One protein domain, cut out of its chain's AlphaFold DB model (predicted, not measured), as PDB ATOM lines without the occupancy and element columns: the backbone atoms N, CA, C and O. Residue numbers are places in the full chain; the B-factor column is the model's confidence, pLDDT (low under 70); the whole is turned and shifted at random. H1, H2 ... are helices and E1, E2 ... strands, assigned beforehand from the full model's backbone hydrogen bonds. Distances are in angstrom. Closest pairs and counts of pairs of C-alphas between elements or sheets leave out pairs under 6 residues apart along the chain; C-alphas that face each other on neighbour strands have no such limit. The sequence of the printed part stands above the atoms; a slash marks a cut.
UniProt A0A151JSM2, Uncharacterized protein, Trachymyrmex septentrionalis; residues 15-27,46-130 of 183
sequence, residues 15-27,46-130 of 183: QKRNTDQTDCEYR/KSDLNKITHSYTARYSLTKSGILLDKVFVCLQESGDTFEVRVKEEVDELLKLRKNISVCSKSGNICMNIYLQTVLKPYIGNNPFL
ATOM      1  N   GLN A  15      13.187 -10.657 -16.733       54.84
ATOM      2  CA  GLN A  15      12.929 -10.582 -15.299       54.84
ATOM      3  C   GLN A  15      14.151 -11.112 -14.544       54.84
ATOM      4  O   GLN A  15      14.490 -12.288 -14.649       54.84
ATOM      5  N   LYS A  16      14.826 -10.253 -13.778       53.59
ATOM      6  CA  LYS A  16      15.957 -10.650 -12.932       53.59
ATOM      7  C   LYS A  16      15.460 -10.965 -11.521       53.59
ATOM      8  O   LYS A  16      14.796 -10.129 -10.902       53.59
ATOM      9  N   ARG A  17      15.792 -12.158 -11.024       56.12
ATOM     10  CA  ARG A  17      15.481 -12.605  -9.661       56.12
ATOM     11  C   ARG A  17      16.771 -12.927  -8.922       56.12
ATOM     12  O   ARG A  17      17.611 -13.647  -9.461       56.12
ATOM     13  N   ASN A  18      16.914 -12.384  -7.718       64.25
ATOM     14  CA  ASN A  18      17.943 -12.818  -6.784       64.25
ATOM     15  C   ASN A  18      17.315 -13.821  -5.820       64.25
ATOM     16  O   ASN A  18      16.184 -13.616  -5.376       64.25
ATOM     17  N   THR A  19      18.009 -14.908  -5.527       62.41
ATOM     18  CA  THR A  19      17.562 -15.866  -4.524       62.41
ATOM     19  C   THR A  19      18.746 -16.319  -3.705       62.41
ATOM     20  O   THR A  19      19.813 -16.594  -4.251       62.41
ATOM     21  N   ASP A  20      18.528 -16.385  -2.401       69.12
ATOM     22  CA  ASP A  20      19.537 -16.820  -1.455       69.12
ATOM     23  C   ASP A  20      18.947 -17.846  -0.492       69.12
ATOM     24  O   ASP A  20      17.724 -17.941  -0.309       69.12
ATOM     25  N   GLN A  21      19.838 -18.655   0.055       72.12
ATOM     26  CA  GLN A  21      19.563 -19.727   0.975       72.12
ATOM     27  C   GLN A  21      19.961 -19.298   2.391       72.12
ATOM     28  O   GLN A  21      21.091 -18.898   2.631       72.12
ATOM     29  N   THR A  22      19.046 -19.420   3.347       76.25
ATOM     30  CA  THR A  22      19.329 -19.201   4.767       76.25
ATOM     31  C   THR A  22      19.147 -20.504   5.519       76.25
ATOM     32  O   THR A  22      18.047 -21.060   5.550       76.25
ATOM     33  N   ASP A  23      20.218 -20.971   6.148       74.38
ATOM     34  CA  ASP A  23      20.146 -22.102   7.061       74.38
ATOM     35  C   ASP A  23      19.571 -21.638   8.404       74.38
ATOM     36  O   ASP A  23      19.924 -20.592   8.952       74.38
ATOM     37  N   CYS A  24      18.600 -22.395   8.899       72.19
ATOM     38  CA  CYS A  24      17.858 -22.133  10.116       72.19
ATOM     39  C   CYS A  24      18.114 -23.279  11.088       72.19
ATOM     40  O   CYS A  24      17.616 -24.394  10.932       72.19
ATOM     41  N   GLU A  25      18.908 -22.979  12.106       68.06
ATOM     42  CA  GLU A  25      19.222 -23.907  13.185       68.06
ATOM     43  C   GLU A  25      18.213 -23.747  14.325       68.06
ATOM     44  O   GLU A  25      17.872 -22.624  14.721       68.06
ATOM     45  N   TYR A  26      17.781 -24.862  14.919       61.25
ATOM     46  CA  TYR A  26      17.044 -24.819  16.181       61.25
ATOM     47  C   TYR A  26      17.973 -24.342  17.298       61.25
ATOM     48  O   TYR A  26      18.680 -25.118  17.942       61.25
ATOM     49  N   ARG A  27      17.967 -23.032  17.556       57.38
ATOM     50  CA  ARG A  27      18.722 -22.454  18.668       57.38
ATOM     51  C   ARG A  27      18.054 -22.788  19.995       57.38
ATOM     52  O   ARG A  27      16.879 -22.499  20.216       57.38
ATOM     53  N   LYS A  46      19.835 -32.422  28.883       63.28
ATOM     54  CA  LYS A  46      18.764 -32.368  27.889       63.28
ATOM     55  C   LYS A  46      18.531 -33.767  27.349       63.28
ATOM     56  O   LYS A  46      19.474 -34.462  26.995       63.28
ATOM     57  N   SER A  47      17.263 -34.160  27.315       58.94
ATOM     58  CA  SER A  47      16.852 -35.543  27.082       58.94
ATOM     59  C   SER A  47      17.159 -36.060  25.678       58.94
ATOM     60  O   SER A  47      17.287 -37.263  25.512       58.94
ATOM     61  N   ASP A  48      17.232 -35.188  24.666       58.12
ATOM     62  CA  ASP A  48      17.357 -35.639  23.280       58.12
ATOM     63  C   ASP A  48      18.117 -34.627  22.410       58.12
ATOM     64  O   ASP A  48      17.640 -33.511  22.171       58.12
ATOM     65  N   LEU A  49      19.314 -35.017  21.964       58.50
ATOM     66  CA  LEU A  49      20.146 -34.223  21.056       58.50
ATOM     67  C   LEU A  49      19.571 -34.204  19.632       58.50
ATOM     68  O   LEU A  49      19.769 -33.227  18.912       58.50
ATOM     69  N   ASN A  50      18.785 -35.220  19.262       53.31
ATOM     70  CA  ASN A  50      18.196 -35.339  17.926       53.31
ATOM     71  C   ASN A  50      17.145 -34.249  17.653       53.31
ATOM     72  O   ASN A  50      16.939 -33.830  16.521       53.31
ATOM     73  N   LYS A  51      16.531 -33.683  18.700       52.25
ATOM     74  CA  LYS A  51      15.620 -32.525  18.579       52.25
ATOM     75  C   LYS A  51      16.337 -31.204  18.271       52.25
ATOM     76  O   LYS A  51      15.688 -30.167  18.167       52.25
ATOM     77  N   ILE A  52      17.665 -31.222  18.207       53.88
ATOM     78  CA  ILE A  52      18.532 -30.058  17.997       53.88
ATOM     79  C   ILE A  52      19.259 -30.150  16.644       53.88
ATOM     80  O   ILE A  52      19.801 -29.155  16.176       53.88
ATOM     81  N   THR A  53      19.272 -31.325  16.008       52.00
ATOM     82  CA  THR A  53      20.074 -31.612  14.806       52.00
ATOM     83  C   THR A  53      19.368 -31.314  13.489       52.00
ATOM     84  O   THR A  53      20.016 -31.322  12.450       52.00
ATOM     85  N   HIS A  54      18.063 -31.046  13.498       56.03
ATOM     86  CA  HIS A  54      17.326 -30.772  12.266       56.03
ATOM     87  C   HIS A  54      17.456 -29.300  11.868       56.03
ATOM     88  O   HIS A  54      16.591 -28.486  12.168       56.03
ATOM     89  N   SER A  55      18.543 -28.929  11.198       66.25
ATOM     90  CA  SER A  55      18.582 -27.661  10.471       66.25
ATOM     91  C   SER A  55      17.670 -27.754   9.254       66.25
ATOM     92  O   SER A  55      17.760 -28.703   8.480       66.25
ATOM     93  N   TYR A  56      16.817 -26.757   9.062       80.19
ATOM     94  CA  TYR A  56      16.143 -26.583   7.784       80.19
ATOM     95  C   TYR A  56      16.734 -25.389   7.068       80.19
ATOM     96  O   TYR A  56      17.391 -24.527   7.642       80.19
ATOM     97  N   THR A  57      16.441 -25.318   5.792       80.81
ATOM     98  CA  THR A  57      16.895 -24.245   4.945       80.81
ATOM     99  C   THR A  57      15.677 -23.524   4.392       80.81
ATOM    100  O   THR A  57      14.803 -24.157   3.801       80.81
ATOM    101  N   ALA A  58      15.632 -22.201   4.507       86.12
ATOM    102  CA  ALA A  58      14.647 -21.371   3.825       86.12
ATOM    103  C   ALA A  58      15.299 -20.636   2.650       86.12
ATOM    104  O   ALA A  58      16.386 -20.081   2.770       86.12
ATOM    105  N   ARG A  59      14.627 -20.616   1.502       85.12
ATOM    106  CA  ARG A  59      15.028 -19.862   0.320       85.12
ATOM    107  C   ARG A  59      13.966 -18.825   0.001       85.12
ATOM    108  O   ARG A  59      12.803 -19.153  -0.250       85.12
ATOM    109  N   TYR A  60      14.416 -17.580  -0.024       85.94
ATOM    110  CA  TYR A  60      13.623 -16.422  -0.399       85.94
ATOM    111  C   TYR A  60      14.015 -15.962  -1.798       85.94
ATOM    112  O   TYR A  60      15.132 -16.196  -2.275       85.94
ATOM    113  N   SER A  61      13.087 -15.290  -2.463       83.81
ATOM    114  CA  SER A  61      13.308 -14.732  -3.789       83.81
ATOM    115  C   SER A  61      12.989 -13.244  -3.757       83.81
ATOM    116  O   SER A  61      12.017 -12.824  -3.132       83.81
ATOM    117  N   LEU A  62      13.766 -12.454  -4.486       80.94
ATOM    118  CA  LEU A  62      13.597 -11.010  -4.627       80.94
ATOM    119  C   LEU A  62      13.555 -10.641  -6.112       80.94
ATOM    120  O   LEU A  62      14.308 -11.182  -6.931       80.94
ATOM    121  N   THR A  63      12.679  -9.709  -6.487       78.81
ATOM    122  CA  THR A  63      12.756  -9.036  -7.790       78.81
ATOM    123  C   THR A  63      13.999  -8.154  -7.862       78.81
ATOM    124  O   THR A  63      14.537  -7.706  -6.851       78.81
ATOM    125  N   LYS A  64      14.389  -7.777  -9.084       69.94
ATOM    126  CA  LYS A  64      15.315  -6.656  -9.309       69.94
ATOM    127  C   LYS A  64      14.874  -5.362  -8.609       69.94
ATOM    128  O   LYS A  64      15.728  -4.606  -8.172       69.94
ATOM    129  N   SER A  65      13.570  -5.100  -8.517       76.12
ATOM    130  CA  SER A  65      13.027  -3.913  -7.842       76.12
ATOM    131  C   SER A  65      13.055  -3.997  -6.310       76.12
ATOM    132  O   SER A  65      12.536  -3.098  -5.661       76.12
ATOM    133  N   GLY A  66      13.635  -5.054  -5.729       75.38
ATOM    134  CA  GLY A  66      13.708  -5.234  -4.277       75.38
ATOM    135  C   GLY A  66      12.411  -5.740  -3.639       75.38
ATOM    136  O   GLY A  66      12.278  -5.707  -2.423       75.38
ATOM    137  N   ILE A  67      11.454  -6.215  -4.439       80.50
ATOM    138  CA  ILE A  67      10.187  -6.774  -3.953       80.50
ATOM    139  C   ILE A  67      10.392  -8.256  -3.639       80.50
ATOM    140  O   ILE A  67      10.795  -9.033  -4.511       80.50
ATOM    141  N   LEU A  68      10.096  -8.643  -2.402       83.00
ATOM    142  CA  LEU A  68      10.096 -10.033  -1.956       83.00
ATOM    143  C   LEU A  68       8.936 -10.789  -2.612       83.00
ATOM    144  O   LEU A  68       7.824 -10.274  -2.679       83.00
ATOM    145  N   LEU A  69       9.189 -11.997  -3.120       85.44
ATOM    146  CA  LEU A  69       8.102 -12.861  -3.587       85.44
ATOM    147  C   LEU A  69       7.381 -13.459  -2.379       85.44
ATOM    148  O   LEU A  69       8.022 -13.912  -1.433       85.44
ATOM    149  N   ASP A  70       6.055 -13.536  -2.462       87.12
ATOM    150  CA  ASP A  70       5.221 -14.015  -1.352       87.12
ATOM    151  C   ASP A  70       5.473 -15.482  -0.991       87.12
ATOM    152  O   ASP A  70       5.195 -15.905   0.132       87.12
ATOM    153  N   LYS A  71       5.965 -16.275  -1.949       87.94
ATOM    154  CA  LYS A  71       6.146 -17.713  -1.775       87.94
ATOM    155  C   LYS A  71       7.563 -18.055  -1.319       87.94
ATOM    156  O   LYS A  71       8.535 -17.764  -2.013       87.94
ATOM    157  N   VAL A  72       7.655 -18.731  -0.178       88.00
ATOM    158  CA  VAL A  72       8.907 -19.167   0.450       88.00
ATOM    159  C   VAL A  72       9.136 -20.644   0.159       88.00
ATOM    160  O   VAL A  72       8.203 -21.449   0.205       88.00
ATOM    161  N   PHE A  73      10.381 -21.010  -0.133       88.69
ATOM    162  CA  PHE A  73      10.771 -22.401  -0.323       88.69
ATOM    163  C   PHE A  73      11.515 -22.922   0.903       88.69
ATOM    164  O   PHE A  73      12.494 -22.315   1.318       88.69
ATOM    165  N   VAL A  74      11.082 -24.041   1.472       88.81
ATOM    166  CA  VAL A  74      11.674 -24.636   2.675       88.81
ATOM    167  C   VAL A  74      12.175 -26.042   2.363       88.81
ATOM    168  O   VAL A  74      11.448 -26.875   1.834       88.81
ATOM    169  N   CYS A  75      13.424 -26.321   2.694       87.25
ATOM    170  CA  CYS A  75      14.021 -27.642   2.595       87.25
ATOM    171  C   CYS A  75      14.251 -28.168   4.010       87.25
ATOM    172  O   CYS A  75      15.056 -27.600   4.743       87.25
ATOM    173  N   LEU A  76      13.537 -29.231   4.384       83.69
ATOM    174  CA  LEU A  76      13.579 -29.799   5.738       83.69
ATOM    175  C   LEU A  76      14.735 -30.793   5.951       83.69
ATOM    176  O   LEU A  76      15.009 -31.144   7.089       83.69
ATOM    177  N   GLN A  77      15.451 -31.164   4.879       76.94
ATOM    178  CA  GLN A  77      16.675 -31.979   4.928       76.94
ATOM    179  C   GLN A  77      16.501 -33.301   5.701       76.94
ATOM    180  O   GLN A  77      17.280 -33.627   6.594       76.94
ATOM    181  N   GLU A  78      15.472 -34.072   5.351       76.25
ATOM    182  CA  GLU A  78      15.236 -35.386   5.955       76.25
ATOM    183  C   GLU A  78      16.389 -36.352   5.638       76.25
ATOM    184  O   GLU A  78      17.003 -36.285   4.570       76.25
ATOM    185  N   SER A  79      16.657 -37.306   6.537       66.94
ATOM    186  CA  SER A  79      17.701 -38.329   6.350       66.94
ATOM    187  C   SER A  79      17.418 -39.303   5.190       66.94
ATOM    188  O   SER A  79      18.253 -40.152   4.884       66.94
ATOM    189  N   GLY A  80      16.264 -39.171   4.525       66.50
ATOM    190  CA  GLY A  80      15.871 -39.903   3.325       66.50
ATOM    191  C   GLY A  80      15.299 -38.994   2.230       66.50
ATOM    192  O   GLY A  80      15.004 -37.819   2.434       66.50
ATOM    193  N   ASP A  81      15.103 -39.558   1.036       67.12
ATOM    194  CA  ASP A  81      14.618 -38.802  -0.129       67.12
ATOM    195  C   ASP A  81      13.133 -38.394  -0.028       67.12
ATOM    196  O   ASP A  81      12.660 -37.563  -0.807       67.12
ATOM    197  N   THR A  82      12.389 -38.924   0.944       78.06
ATOM    198  CA  THR A  82      10.949 -38.697   1.133       78.06
ATOM    199  C   THR A  82      10.612 -38.442   2.592       78.06
ATOM    200  O   THR A  82      11.241 -39.011   3.478       78.06
ATOM    201  N   PHE A  83       9.557 -37.664   2.833       81.88
ATOM    202  CA  PHE A  83       8.948 -37.576   4.156       81.88
ATOM    203  C   PHE A  83       8.374 -38.934   4.570       81.88
ATOM    204  O   PHE A  83       7.680 -39.581   3.779       81.88
ATOM    205  N   GLU A  84       8.634 -39.344   5.810       82.62
ATOM    206  CA  GLU A  84       7.932 -40.472   6.420       82.62
ATOM    207  C   GLU A  84       6.426 -40.192   6.482       82.62
ATOM    208  O   GLU A  84       6.012 -39.035   6.538       82.62
ATOM    209  N   VAL A  85       5.600 -41.243   6.491       85.06
ATOM    210  CA  VAL A  85       4.131 -41.133   6.366       85.06
ATOM    211  C   VAL A  85       3.549 -40.109   7.342       85.06
ATOM    212  O   VAL A  85       2.836 -39.203   6.925       85.06
ATOM    213  N   ARG A  86       3.941 -40.190   8.616       85.81
ATOM    214  CA  ARG A  86       3.464 -39.280   9.661       85.81
ATOM    215  C   ARG A  86       3.898 -37.830   9.431       85.81
ATOM    216  O   ARG A  86       3.087 -36.920   9.561       85.81
ATOM    217  N   VAL A  87       5.166 -37.613   9.080       83.44
ATOM    218  CA  VAL A  87       5.707 -36.270   8.805       83.44
ATOM    219  C   VAL A  87       5.029 -35.676   7.574       83.44
ATOM    220  O   VAL A  87       4.689 -34.499   7.554       83.44
ATOM    221  N   LYS A  88       4.783 -36.500   6.554       87.62
ATOM    222  CA  LYS A  88       4.110 -36.085   5.329       87.62
ATOM    223  C   LYS A  88       2.678 -35.630   5.587       87.62
ATOM    224  O   LYS A  88       2.297 -34.588   5.072       87.62
ATOM    225  N   GLU A  89       1.908 -36.380   6.375       89.75
ATOM    226  CA  GLU A  89       0.533 -36.010   6.737       89.75
ATOM    227  C   GLU A  89       0.489 -34.643   7.431       89.75
ATOM    228  O   GLU A  89      -0.266 -33.764   7.015       89.75
ATOM    229  N   GLU A  90       1.359 -34.430   8.419       89.19
ATOM    230  CA  GLU A  90       1.448 -33.164   9.152       89.19
ATOM    231  C   GLU A  90       1.881 -32.003   8.243       89.19
ATOM    232  O   GLU A  90       1.281 -30.924   8.248       89.19
ATOM    233  N   VAL A  91       2.885 -32.232   7.394       87.94
ATOM    234  CA  VAL A  91       3.328 -31.260   6.390       87.94
ATOM    235  C   VAL A  91       2.196 -30.920   5.417       87.94
ATOM    236  O   VAL A  91       1.956 -29.742   5.152       87.94
ATOM    237  N   ASP A  92       1.466 -31.911   4.907       89.69
ATOM    238  CA  ASP A  92       0.368 -31.711   3.960       89.69
ATOM    239  C   ASP A  92      -0.791 -30.920   4.597       89.69
ATOM    240  O   ASP A  92      -1.388 -30.057   3.946       89.69
ATOM    241  N   GLU A  93      -1.098 -31.152   5.875       91.69
ATOM    242  CA  GLU A  93      -2.060 -30.341   6.631       91.69
ATOM    243  C   GLU A  93      -1.598 -28.890   6.789       91.69
ATOM    244  O   GLU A  93      -2.361 -27.954   6.519       91.69
ATOM    245  N   LEU A  94      -0.330 -28.675   7.139       89.25
ATOM    246  CA  LEU A  94       0.241 -27.335   7.264       89.25
ATOM    247  C   LEU A  94       0.263 -26.588   5.925       89.25
ATOM    248  O   LEU A  94      -0.039 -25.394   5.887       89.25
ATOM    249  N   LEU A  95       0.548 -27.270   4.814       89.12
ATOM    250  CA  LEU A  95       0.524 -26.680   3.471       89.12
ATOM    251  C   LEU A  95      -0.889 -26.273   3.032       89.12
ATOM    252  O   LEU A  95      -1.041 -25.273   2.323       89.12
ATOM    253  N   LYS A  96      -1.936 -26.982   3.480       89.75
ATOM    254  CA  LYS A  96      -3.332 -26.558   3.253       89.75
ATOM    255  C   LYS A  96      -3.631 -25.228   3.948       89.75
ATOM    256  O   LYS A  96      -4.330 -24.387   3.379       89.75
ATOM    257  N   LEU A  97      -3.078 -25.021   5.145       90.12
ATOM    258  CA  LEU A  97      -3.226 -23.786   5.919       90.12
ATOM    259  C   LEU A  97      -2.333 -22.650   5.391       90.12
ATOM    260  O   LEU A  97      -2.729 -21.483   5.405       90.12
ATOM    261  N   ARG A  98      -1.124 -22.975   4.918       87.50
ATOM    262  CA  ARG A  98      -0.083 -22.021   4.503       87.50
ATOM    263  C   ARG A  98       0.274 -22.185   3.027       87.50
ATOM    264  O   ARG A  98       1.308 -22.736   2.661       87.50
ATOM    265  N   LYS A  99      -0.560 -21.612   2.156       85.38
ATOM    266  CA  LYS A  99      -0.400 -21.684   0.686       85.38
ATOM    267  C   LYS A  99       0.843 -20.967   0.141       85.38
ATOM    268  O   LYS A  99       1.223 -21.171  -1.013       85.38
ATOM    269  N   ASN A 100       1.458 -20.108   0.948       87.56
ATOM    270  CA  ASN A 100       2.655 -19.348   0.601       87.56
ATOM    271  C   ASN A 100       3.958 -20.117   0.874       87.56
ATOM    272  O   ASN A 100       5.039 -19.568   0.687       87.56
ATOM    273  N   ILE A 101       3.878 -21.377   1.297       89.00
ATOM    274  CA  ILE A 101       5.047 -22.208   1.572       89.00
ATOM    275  C   ILE A 101       5.092 -23.342   0.547       89.00
ATOM    276  O   ILE A 101       4.083 -23.968   0.233       89.00
ATOM    277  N   SER A 102       6.273 -23.592  -0.010       88.69
ATOM    278  CA  SER A 102       6.579 -24.816  -0.748       88.69
ATOM    279  C   SER A 102       7.679 -25.544  -0.004       88.69
ATOM    280  O   SER A 102       8.678 -24.926   0.347       88.69
ATOM    281  N   VAL A 103       7.528 -26.848   0.194       88.81
ATOM    282  CA  VAL A 103       8.495 -27.652   0.948       88.81
ATOM    283  C   VAL A 103       9.122 -28.747   0.100       88.81
ATOM    284  O   VAL A 103       8.536 -29.195  -0.888       88.81
ATOM    285  N   CYS A 104      10.306 -29.192   0.501       86.25
ATOM    286  CA  CYS A 104      10.906 -30.425   0.020       86.25
ATOM    287  C   CYS A 104      11.701 -31.133   1.131       86.25
ATOM    288  O   CYS A 104      12.179 -30.493   2.069       86.25
ATOM    289  N   SER A 105      11.825 -32.455   1.019       80.50
ATOM    290  CA  SER A 105      12.583 -33.306   1.949       80.50
ATOM    291  C   SER A 105      14.081 -33.324   1.637       80.50
ATOM    292  O   SER A 105      14.902 -33.289   2.545       80.50
ATOM    293  N   LYS A 106      14.442 -33.359   0.350       75.44
ATOM    294  CA  LYS A 106      15.812 -33.582  -0.139       75.44
ATOM    295  C   LYS A 106      16.651 -32.298  -0.177       75.44
ATOM    296  O   LYS A 106      16.107 -31.228  -0.358       75.44
ATOM    297  N   SER A 107      17.978 -32.360  -0.111       65.50
ATOM    298  CA  SER A 107      18.847 -31.204  -0.410       65.50
ATOM    299  C   SER A 107      19.436 -31.280  -1.835       65.50
ATOM    300  O   SER A 107      19.522 -32.346  -2.446       65.50
ATOM    301  N   GLY A 108      19.807 -30.137  -2.429       63.84
ATOM    302  CA  GLY A 108      20.494 -30.078  -3.734       63.84
ATOM    303  C   GLY A 108      19.596 -29.916  -4.977       63.84
ATOM    304  O   GLY A 108      18.550 -29.264  -4.939       63.84
ATOM    305  N   ASN A 109      20.027 -30.477  -6.119       60.56
ATOM    306  CA  ASN A 109      19.476 -30.191  -7.462       60.56
ATOM    307  C   ASN A 109      17.979 -30.507  -7.629       60.56
ATOM    308  O   ASN A 109      17.278 -29.808  -8.361       60.56
ATOM    309  N   ILE A 110      17.469 -31.542  -6.955       58.22
ATOM    310  CA  ILE A 110      16.052 -31.928  -7.049       58.22
ATOM    311  C   ILE A 110      15.161 -30.843  -6.435       58.22
ATOM    312  O   ILE A 110      14.166 -30.448  -7.042       58.22
ATOM    313  N   CYS A 111      15.561 -30.269  -5.301       72.25
ATOM    314  CA  CYS A 111      14.826 -29.160  -4.705       72.25
ATOM    315  C   CYS A 111      14.938 -27.867  -5.490       72.25
ATOM    316  O   CYS A 111      14.001 -27.075  -5.471       72.25
ATOM    317  N   MET A 112      16.015 -27.685  -6.254       74.06
ATOM    318  CA  MET A 112      16.089 -26.577  -7.197       74.06
ATOM    319  C   MET A 112      15.012 -26.693  -8.282       74.06
ATOM    320  O   MET A 112      14.316 -25.719  -8.553       74.06
ATOM    321  N   ASN A 113      14.805 -27.881  -8.859       74.75
ATOM    322  CA  ASN A 113      13.742 -28.090  -9.848       74.75
ATOM    323  C   ASN A 113      12.346 -27.858  -9.262       74.75
ATOM    324  O   ASN A 113      11.525 -27.192  -9.895       74.75
ATOM    325  N   ILE A 114      12.088 -28.362  -8.049       81.06
ATOM    326  CA  ILE A 114      10.816 -28.122  -7.355       81.06
ATOM    327  C   ILE A 114      10.629 -26.617  -7.145       81.06
ATOM    328  O   ILE A 114       9.615 -26.078  -7.569       81.06
ATOM    329  N   TYR A 115      11.630 -25.917  -6.609       82.38
ATOM    330  CA  TYR A 115      11.608 -24.464  -6.432       82.38
ATOM    331  C   TYR A 115      11.306 -23.704  -7.736       82.38
ATOM    332  O   TYR A 115      10.433 -22.832  -7.759       82.38
ATOM    333  N   LEU A 116      11.969 -24.050  -8.846       81.25
ATOM    334  CA  LEU A 116      11.718 -23.414 -10.143       81.25
ATOM    335  C   LEU A 116      10.251 -23.569 -10.575       81.25
ATOM    336  O   LEU A 116       9.647 -22.605 -11.043       81.25
ATOM    337  N   GLN A 117       9.673 -24.761 -10.407       81.31
ATOM    338  CA  GLN A 117       8.308 -25.061 -10.848       81.31
ATOM    339  C   GLN A 117       7.235 -24.527  -9.892       81.31
ATOM    340  O   GLN A 117       6.203 -24.045 -10.350       81.31
ATOM    341  N   THR A 118       7.447 -24.616  -8.577       84.00
ATOM    342  CA  THR A 118       6.414 -24.308  -7.579       84.00
ATOM    343  C   THR A 118       6.462 -22.868  -7.093       84.00
ATOM    344  O   THR A 118       5.412 -22.332  -6.725       84.00
ATOM    345  N   VAL A 119       7.649 -22.251  -7.073       85.06
ATOM    346  CA  VAL A 119       7.860 -20.889  -6.574       85.06
ATOM    347  C   VAL A 119       8.020 -19.907  -7.712       85.06
ATOM    348  O   VAL A 119       7.251 -18.961  -7.763       85.06
ATOM    349  N   LEU A 120       8.955 -20.116  -8.640       82.50
ATOM    350  CA  LEU A 120       9.267 -19.091  -9.642       82.50
ATOM    351  C   LEU A 120       8.324 -19.076 -10.849       82.50
ATOM    352  O   LEU A 120       7.896 -18.001 -11.273       82.50
ATOM    353  N   LYS A 121       7.974 -20.244 -11.397       82.69
ATOM    354  CA  LYS A 121       7.124 -20.359 -12.595       82.69
ATOM    355  C   LYS A 121       5.795 -19.593 -12.498       82.69
ATOM    356  O   LYS A 121       5.468 -18.927 -13.478       82.69
ATOM    357  N   PRO A 122       5.065 -19.581 -11.361       84.06
ATOM    358  CA  PRO A 122       3.848 -18.778 -11.226       84.06
ATOM    359  C   PRO A 122       4.043 -17.272 -11.461       84.06
ATOM    360  O   PRO A 122       3.145 -16.624 -11.984       84.06
ATOM    361  N   TYR A 123       5.204 -16.707 -11.111       80.19
ATOM    362  CA  TYR A 123       5.464 -15.266 -11.257       80.19
ATOM    363  C   TYR A 123       6.042 -14.885 -12.619       80.19
ATOM    364  O   TYR A 123       5.983 -13.723 -13.020       80.19
ATOM    365  N   ILE A 124       6.665 -15.842 -13.300       76.06
ATOM    366  CA  ILE A 124       7.423 -15.593 -14.528       76.06
ATOM    367  C   ILE A 124       6.621 -16.023 -15.761       76.06
ATOM    368  O   ILE A 124       6.757 -15.426 -16.833       76.06
ATOM    369  N   GLY A 125       5.746 -17.020 -15.611       76.25
ATOM    370  CA  GLY A 125       5.013 -17.625 -16.716       76.25
ATOM    371  C   GLY A 125       5.968 -18.263 -17.723       76.25
ATOM    372  O   GLY A 125       6.942 -18.911 -17.343       76.25
ATOM    373  N   ASN A 126       5.703 -18.043 -19.012       75.06
ATOM    374  CA  ASN A 126       6.555 -18.509 -20.112       75.06
ATOM    375  C   ASN A 126       7.589 -17.459 -20.554       75.06
ATOM    376  O   ASN A 126       8.205 -17.603 -21.608       75.06
ATOM    377  N   ASN A 127       7.762 -16.381 -19.783       68.62
ATOM    378  CA  ASN A 127       8.683 -15.317 -20.154       68.62
ATOM    379  C   ASN A 127      10.137 -15.725 -19.882       68.62
ATOM    380  O   ASN A 127      10.421 -16.347 -18.854       68.62
ATOM    381  N   PRO A 128      11.083 -15.329 -20.749       62.28
ATOM    382  CA  PRO A 128      12.496 -15.503 -20.459       62.28
ATOM    383  C   PRO A 128      12.878 -14.688 -19.216       62.28
ATOM    384  O   PRO A 128      12.511 -13.518 -19.067       62.28
ATOM    385  N   PHE A 129      13.650 -15.299 -18.324       67.44
ATOM    386  CA  PHE A 129      14.094 -14.676 -17.082       67.44
ATOM    387  C   PHE A 129      15.536 -15.045 -16.765       67.44
ATOM    388  O   PHE A 129      16.078 -16.032 -17.256       67.44
ATOM    389  N   LEU A 130      16.150 -14.234 -15.913       68.94
ATOM    390  CA  LEU A 130      17.474 -14.472 -15.374       68.94
ATOM    391  C   LEU A 130      17.357 -14.751 -13.883       68.94
ATOM    392  O   LEU A 130      16.969 -13.881 -13.100       68.94
TER     393      LEU A 130
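AT A GLANCE: This is residues 15 to 27 and 46 to 130 of the 183 residues of an uncharacterized protein of Trachymyrmex septentrionalis (UniProt A0A151JSM2). A strongly twisted sheet of four strands curls round one helix, H2, which packs on one face, while a second helix, H1, only grazes the sheet near its E4 edge. The long strands E1 and E2 run side by side along the long axis, with the shorter E3 and E4 next to them. The printed part has 98 residues, with the named elements E1, E2, E3, H1, E4 and H2 along the chain; the sheet order is E1, E2, E3, E4, mixed, and the class is mixed, helices and strands. It is only just compact, close to loose, with a radius of gyration of the C-alphas of 15.0 A, and elongated, spanning 50 by 26 by 25 A.

HOW THE PARTS SIT: E1, residues 15 to 24, is an edge strand and the antiparallel neighbour of E2, residues 56 to 63, at 158 degrees; N 22 and O 58 are 2.8 A apart, within hydrogen-bond range. E2 and E3, residues 72 to 75, form an antiparallel hairpin at 151 degrees, with N 59 and O 73 at 2.7 A. E3 is parallel to E4, residues 101 to 104, at 22 degrees, with N 74 and O 102 at 2.8 A. E3, H1 of residues 85 to 97, and E4 form a strand-helix-strand unit, two parallel neighbour strands with a helix between, and its crossover is right-handed. H1 only grazes the sheet, with its residues 91 to 95; the closest C-alphas of H1 and E4 are those of Leu 95 and Ile 101, 6.6 A apart. H2, residues 109 to 124, is on one face of the sheet, giving two layers, a sheet and a helix over one face. The closest C-alphas of E4 and H2 are those of Cys 104 and Cys 111, 6.3 A apart, and of E3 and H2 those of Phe 73 and Tyr 115, 6.5 A. H1 and H2 are apart. Every O i to N i+4 pair is within hydrogen-bond range in H1, and 8 of 12 are in H2.

IN THESE COORDINATES: E1 starts at C-alpha 15 (12.929, -10.582, -15.299) and is 28.3 A long; E2 is 23.7 A, E3 10.1 A, H1 18.8 A and E4 10.2 A. H2 is 20.2 A long, has a kink of 34 degrees near residue 118, and ends at C-alpha 124 (7.423, -15.593, -14.528). Residues 15 to 16 of E1 pair, parallel, with residues 129 to 130.

THE WHOLE: The C-alphas of Ser 47 and Asn 127, the two farthest apart, are 52.0 A apart. Residues 28 to 45 are not printed, and C-alphas 27 and 46 are 13.5 A apart across this cut, in the link from E1 to E2. Of the links that are printed whole, H1 to E4 and E4 to H2 are tight. Mean pLDDT of the printed part is 76.1; 31 residues are under 70, among them residues 15 to 20 and 46 to 55.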